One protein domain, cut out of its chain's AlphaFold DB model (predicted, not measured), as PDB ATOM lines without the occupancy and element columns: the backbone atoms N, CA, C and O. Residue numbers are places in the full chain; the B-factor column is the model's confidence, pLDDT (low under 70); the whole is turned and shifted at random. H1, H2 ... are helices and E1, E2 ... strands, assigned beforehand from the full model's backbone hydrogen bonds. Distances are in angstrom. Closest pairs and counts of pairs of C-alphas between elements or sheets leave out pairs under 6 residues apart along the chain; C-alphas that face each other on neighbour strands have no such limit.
ATOM      1  N   VAL A 338     101.573 261.383 348.597       69.62
ATOM      2  CA  VAL A 338     102.237 260.946 349.820       69.62
ATOM      3  C   VAL A 338     103.421 261.871 350.097       69.62
ATOM      4  O   VAL A 338     104.243 262.141 349.218       69.62
ATOM      5  N   GLN A 339     103.484 262.392 351.318       81.69
ATOM      6  CA  GLN A 339     104.547 263.268 351.804       81.69
ATOM      7  C   GLN A 339     105.031 262.752 353.151       81.69
ATOM      8  O   GLN A 339     104.218 262.397 354.005       81.69
ATOM      9  N   ALA A 340     106.344 262.725 353.352       89.44
ATOM     10  CA  ALA A 340     106.909 262.424 354.653       89.44
ATOM     11  C   ALA A 340     107.050 263.720 355.460       89.44
ATOM     12  O   ALA A 340     107.679 264.678 355.006       89.44
ATOM     13  N   VAL A 341     106.459 263.746 356.654       92.62
ATOM     14  CA  VAL A 341     106.638 264.817 357.643       92.62
ATOM     15  C   VAL A 341     107.395 264.239 358.813       92.62
ATOM     16  O   VAL A 341     106.876 263.354 359.492       92.62
ATOM     17  N   ASP A 342     108.615 264.719 359.054       93.94
ATOM     18  CA  ASP A 342     109.443 264.229 360.157       93.94
ATOM     19  C   ASP A 342     109.632 262.693 360.087       93.94
ATOM     20  O   ASP A 342     109.662 261.984 361.096       93.94
ATOM     21  N   GLY A 343     109.719 262.163 358.859       91.94
ATOM     22  CA  GLY A 343     109.814 260.731 358.568       91.94
ATOM     23  C   GLY A 343     108.492 259.964 358.635       91.94
ATOM     24  O   GLY A 343     108.503 258.746 358.540       91.94
ATOM     25  N   VAL A 344     107.345 260.626 358.802       93.81
ATOM     26  CA  VAL A 344     106.027 259.974 358.820       93.81
ATOM     27  C   VAL A 344     105.336 260.138 357.475       93.81
ATOM     28  O   VAL A 344     105.034 261.255 357.068       93.81
ATOM     29  N   CYS A 345     105.034 259.026 356.816       91.25
ATOM     30  CA  CYS A 345     104.274 258.965 355.574       91.25
ATOM     31  C   CYS A 345     102.819 259.419 355.790       91.25
ATOM     32  O   CYS A 345     102.043 258.754 356.480       91.25
ATOM     33  N   LEU A 346     102.450 260.554 355.190       89.56
ATOM     34  CA  LEU A 346     101.121 261.157 355.258       89.56
ATOM     35  C   LEU A 346     100.520 261.312 353.862       89.56
ATOM     36  O   LEU A 346     101.189 261.741 352.926       89.56
ATOM     37  N   THR A 347      99.232 260.996 353.734       85.75
ATOM     38  CA  THR A 347      98.476 261.208 352.492       85.75
ATOM     39  C   THR A 347      97.810 262.578 352.516       85.75
ATOM     40  O   THR A 347      97.042 262.879 353.430       85.75
ATOM     41  N   ALA A 348      98.084 263.396 351.504       81.75
ATOM     42  CA  ALA A 348      97.486 264.710 351.349       81.75
ATOM     43  C   ALA A 348      95.983 264.618 351.025       81.75
ATOM     44  O   ALA A 348      95.547 263.825 350.183       81.75
ATOM     45  N   LEU A 349      95.198 265.461 351.694       80.00
ATOM     46  CA  LEU A 349      93.745 265.574 351.604       80.00
ATOM     47  C   LEU A 349      93.330 266.941 351.056       80.00
ATOM     48  O   LEU A 349      94.018 267.941 351.267       80.00
ATOM     49  N   ASP A 350      92.147 266.982 350.443       66.12
ATOM     50  CA  ASP A 350      91.503 268.227 350.019       66.12
ATOM     51  C   ASP A 350      91.087 269.084 351.231       66.12
ATOM     52  O   ASP A 350      90.734 268.581 352.304       66.12
ATOM     53  N   GLY A 351      91.075 270.411 351.071       57.16
ATOM     54  CA  GLY A 351      90.618 271.324 352.118       57.16
ATOM     55  C   GLY A 351      90.131 272.678 351.599       57.16
ATOM     56  O   GLY A 351      90.530 273.101 350.522       57.16
ATOM     57  N   PRO A 352      89.309 273.405 352.381       44.72
ATOM     58  CA  PRO A 352      88.644 274.647 351.963       44.72
ATOM     59  C   PRO A 352      89.589 275.848 351.756       44.72
ATOM     60  O   PRO A 352      89.136 276.945 351.442       44.72
ATOM     61  N   THR A 353      90.897 275.666 351.939       53.12
ATOM     62  CA  THR A 353      91.925 276.692 351.739       53.12
ATOM     63  C   THR A 353      93.083 276.103 350.941       53.12
ATOM     64  O   THR A 353      94.107 275.729 351.509       53.12
ATOM     65  N   GLU A 354      92.929 276.027 349.622       55.22
ATOM     66  CA  GLU A 354      94.033 275.769 348.694       55.22
ATOM     67  C   GLU A 354      94.943 277.004 348.643       55.22
ATOM     68  O   GLU A 354      94.836 277.865 347.770       55.22
ATOM     69  N   ARG A 355      95.813 277.148 349.645       61.84
ATOM     70  CA  ARG A 355      96.918 278.108 349.595       61.84
ATOM     71  C   ARG A 355      98.173 277.367 349.133       61.84
ATOM     72  O   ARG A 355      98.457 276.301 349.682       61.84
ATOM     73  N   PRO A 356      98.946 277.906 348.171       63.50
ATOM     74  CA  PRO A 356     100.220 277.316 347.775       63.50
ATOM     75  C   PRO A 356     101.121 277.059 348.991       63.50
ATOM     76  O   PRO A 356     101.287 277.941 349.834       63.50
ATOM     77  N   GLY A 357     101.689 275.854 349.080       69.25
ATOM     78  CA  GLY A 357     102.579 275.460 350.179       69.25
ATOM     79  C   GLY A 357     101.881 274.958 351.448       69.25
ATOM     80  O   GLY A 357     102.559 274.734 352.445       69.25
ATOM     81  N   VAL A 358     100.559 274.758 351.429       76.19
ATOM     82  CA  VAL A 358      99.802 274.171 352.547       76.19
ATOM     83  C   VAL A 358      99.170 272.856 352.100       76.19
ATOM     84  O   VAL A 358      98.518 272.811 351.062       76.19
ATOM     85  N   PHE A 359      99.316 271.796 352.899       79.25
ATOM     86  CA  PHE A 359      98.579 270.544 352.712       79.25
ATOM     87  C   PHE A 359      97.951 270.082 354.032       79.25
ATOM     88  O   PHE A 359      98.351 270.517 355.113       79.25
ATOM     89  N   ARG A 360      96.945 269.211 353.938       82.31
ATOM     90  CA  ARG A 360      96.276 268.585 355.085       82.31
ATOM     91  C   ARG A 360      96.439 267.077 355.003       82.31
ATOM     92  O   ARG A 360      96.455 266.540 353.904       82.31
ATOM     93  N   ALA A 361      96.511 266.403 356.141       87.56
ATOM     94  CA  ALA A 361      96.501 264.949 356.220       87.56
ATOM     95  C   ALA A 361      95.780 264.502 357.492       87.56
ATOM     96  O   ALA A 361      95.840 265.195 358.509       87.56
ATOM     97  N   ASP A 362      95.129 263.343 357.428       87.19
ATOM     98  CA  ASP A 362      94.545 262.699 358.598       87.19
ATOM     99  C   ASP A 362      95.575 261.777 359.253       87.19
ATOM    100  O   ASP A 362      96.320 261.056 358.585       87.19
ATOM    101  N   LEU A 363      95.595 261.780 360.586       87.81
ATOM    102  CA  LEU A 363      96.463 260.924 361.386       87.81
ATOM    103  C   LEU A 363      95.626 259.837 362.049       87.81
ATOM    104  O   LEU A 363      94.721 260.114 362.835       87.81
ATOM    105  N   MET A 364      95.962 258.579 361.776       86.94
ATOM    106  CA  MET A 364      95.368 257.466 362.510       86.94
ATOM    107  C   MET A 364      95.917 257.406 363.941       86.94
ATOM    108  O   MET A 364      97.058 257.785 364.213       86.94
ATOM    109  N   GLY A 365      95.131 256.847 364.866       87.25
ATOM    110  CA  GLY A 365      95.525 256.754 366.276       87.25
ATOM    111  C   GLY A 365      96.839 255.996 366.508       87.25
ATOM    112  O   GLY A 365      97.553 256.291 367.461       87.25
ATOM    113  N   GLN A 366      97.196 255.046 365.636       86.19
ATOM    114  CA  GLN A 366      98.497 254.378 365.704       86.19
ATOM    115  C   GLN A 366      99.651 255.330 365.374       86.19
ATOM    116  O   GLN A 366     100.628 255.346 366.114       86.19
ATOM    117  N   THR A 367      99.524 256.162 364.340       89.75
ATOM    118  CA  THR A 367     100.526 257.179 363.989       89.75
ATOM    119  C   THR A 367     100.752 258.142 365.146       89.75
ATOM    120  O   THR A 367     101.895 258.394 365.518       89.75
ATOM    121  N   LEU A 368      99.679 258.610 365.789       89.62
ATOM    122  CA  LEU A 368      99.781 259.496 366.954       89.62
ATOM    123  C   LEU A 368     100.514 258.843 368.136       89.62
ATOM    124  O   LEU A 368     101.270 259.509 368.830       89.62
ATOM    125  N   ARG A 369     100.330 257.535 368.358       88.19
ATOM    126  CA  ARG A 369     101.032 256.806 369.429       88.19
ATOM    127  C   ARG A 369     102.500 256.536 369.106       88.19
ATOM    128  O   ARG A 369     103.340 256.572 370.000       88.19
ATOM    129  N   MET A 370     102.795 256.219 367.849       90.19
ATOM    130  CA  MET A 370     104.112 255.736 367.424       90.19
ATOM    131  C   MET A 370     105.090 256.857 367.069       90.19
ATOM    132  O   MET A 370     106.284 256.593 366.958       90.19
ATOM    133  N   THR A 371     104.607 258.088 366.911       94.88
ATOM    134  CA  THR A 371     105.393 259.224 366.417       94.88
ATOM    135  C   THR A 371     105.305 260.417 367.368       94.88
ATOM    136  O   THR A 371     104.494 260.443 368.294       94.88
ATOM    137  N   SER A 372     106.143 261.417 367.123       92.62
ATOM    138  CA  SER A 372     106.133 262.725 367.786       92.62
ATOM    139  C   SER A 372     105.117 263.705 367.181       92.62
ATOM    140  O   SER A 372     104.974 264.815 367.682       92.62
ATOM    141  N   LEU A 373     104.370 263.325 366.130       91.69
ATOM    142  CA  LEU A 373     103.439 264.250 365.466       91.69
ATOM    143  C   LEU A 373     102.286 264.710 366.365       91.69
ATOM    144  O   LEU A 373     101.760 265.799 366.159       91.69
ATOM    145  N   GLY A 374     101.900 263.904 367.360       87.81
ATOM    146  CA  GLY A 374     100.875 264.285 368.334       87.81
ATOM    147  C   GLY A 374     101.295 265.423 369.268       87.81
ATOM    148  O   GLY A 374     100.428 266.072 369.845       87.81
ATOM    149  N   ASP A 375     102.600 265.686 369.379       89.00
ATOM    150  CA  ASP A 375     103.169 266.695 370.276       89.00
ATOM    151  C   ASP A 375     103.334 268.063 369.575       89.00
ATOM    152  O   ASP A 375     103.784 269.027 370.191       89.00
ATOM    153  N   ARG A 376     102.989 268.160 368.280       89.94
ATOM    154  CA  ARG A 376     103.249 269.341 367.443       89.94
ATOM    155  C   ARG A 376     102.213 270.445 367.622       89.94
ATOM    156  O   ARG A 376     101.008 270.193 367.672       89.94
ATOM    157  N   ALA A 377     102.690 271.685 367.614       90.50
ATOM    158  CA  ALA A 377     101.882 272.895 367.665       90.50
ATOM    159  C   ALA A 377     102.062 273.764 366.403       90.50
ATOM    160  O   ALA A 377     103.094 273.699 365.727       90.50
ATOM    161  N   PRO A 378     101.077 274.618 366.057       90.25
ATOM    162  CA  PRO A 378     101.247 275.602 364.994       90.25
ATOM    163  C   PRO A 378     102.487 276.480 365.221       90.25
ATOM    164  O   PRO A 378     102.624 277.102 366.272       90.25
ATOM    165  N   GLY A 379     103.360 276.557 364.214       88.44
ATOM    166  CA  GLY A 379     104.636 277.279 364.284       88.44
ATOM    167  C   GLY A 379     105.860 276.371 364.426       88.44
ATOM    168  O   GLY A 379     106.972 276.823 364.150       88.44
ATOM    169  N   ASP A 380     105.664 275.096 364.771       91.06
ATOM    170  CA  ASP A 380     106.746 274.117 364.799       91.06
ATOM    171  C   ASP A 380     107.335 273.897 363.402       91.06
ATOM    172  O   ASP A 380     106.625 273.803 362.395       91.06
ATOM    173  N   ARG A 381     108.664 273.782 363.346       92.81
ATOM    174  CA  ARG A 381     109.378 273.381 362.132       92.81
ATOM    175  C   ARG A 381     109.410 271.859 362.042       92.81
ATOM    176  O   ARG A 381     109.667 271.187 363.036       92.81
ATOM    177  N   VAL A 382     109.229 271.344 360.831       93.00
ATOM    178  CA  VAL A 382     109.277 269.913 360.506       93.00
ATOM    179  C   VAL A 382     110.158 269.689 359.280       93.00
ATOM    180  O   VAL A 382     110.298 270.589 358.446       93.00
ATOM    181  N   ASN A 383     110.744 268.500 359.158       93.00
ATOM    182  CA  ASN A 383     111.381 268.060 357.920       93.00
ATOM    183  C   ASN A 383     110.296 267.586 356.948       93.00
ATOM    184  O   ASN A 383     109.439 266.784 357.318       93.00
ATOM    185  N   LEU A 384     110.324 268.083 355.711       89.00
ATOM    186  CA  LEU A 384     109.395 267.684 354.654       89.00
ATOM    187  C   LEU A 384     110.157 267.004 353.525       89.00
ATOM    188  O   LEU A 384     111.095 267.579 352.976       89.00
ATOM    189  N   GLU A 385     109.701 265.818 353.141       85.12
ATOM    190  CA  GLU A 385     110.267 265.056 352.035       85.12
ATOM    191  C   GLU A 385     109.163 264.549 351.095       85.12
ATOM    192  O   GLU A 385     108.062 264.171 351.505       85.12
ATOM    193  N   ARG A 386     109.464 264.575 349.793       77.62
ATOM    194  CA  ARG A 386     108.593 264.050 348.737       77.62
ATOM    195  C   ARG A 386     108.946 262.600 348.464       77.62
ATOM    196  O   ARG A 386     110.117 262.246 348.500       77.62
ATOM    197  N   CYS A 387     107.961 261.803 348.052       74.81
ATOM    198  CA  CYS A 387     108.265 260.493 347.491       74.81
ATOM    199  C   CYS A 387     109.261 260.613 346.333       74.81
ATOM    200  O   CYS A 387     109.033 261.366 345.377       74.81
TER     201      CYS A 387
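AT A GLANCE: This is residues 338 to 387 of the 514 residues of the protein "5-amino-6-(5-phosphoribosylamino)uracil reductase" of Micrococcus luteus (UniProt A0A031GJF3). Find little regular structure: a small antiparallel sheet, E2 E1 E3, a short helix H1 off it, and long loops, of which residues 352 to 357 and 375 to 380 stick out. Of 50 printed residues, 17 are in E1, E2, H1 and E3, in that order, a mixed class. The whole is compact, with radius of gyration of the C-alphas 11.1 A and spans of 29 by 22 by 20 A.

HOW THE PARTS SIT: See E1, residues 338 to 341, form a hairpin with E2, residues 344 to 347; N 339 and O 346 are within hydrogen-bond range at 2.9 A. E3, residues 384 to 386, is antiparallel to E1, with N 340 and O 385 also 2.9 A apart. H1, residues 365 to 370, its every O i to N i+4 pair within range, is only just not on the sheet, with 4 pairs of C-alphas within 10 A.

IN THESE COORDINATES: Find C-alpha 338 at (102.237, 260.946, 349.820), where E1 begins, 9.8 A long; E3 ends at C-alpha 386, (108.593, 264.050, 348.737).

THE WHOLE: Both links of H1 are long; pLDDT is under 70 at residue 338 and residues 350 to 357.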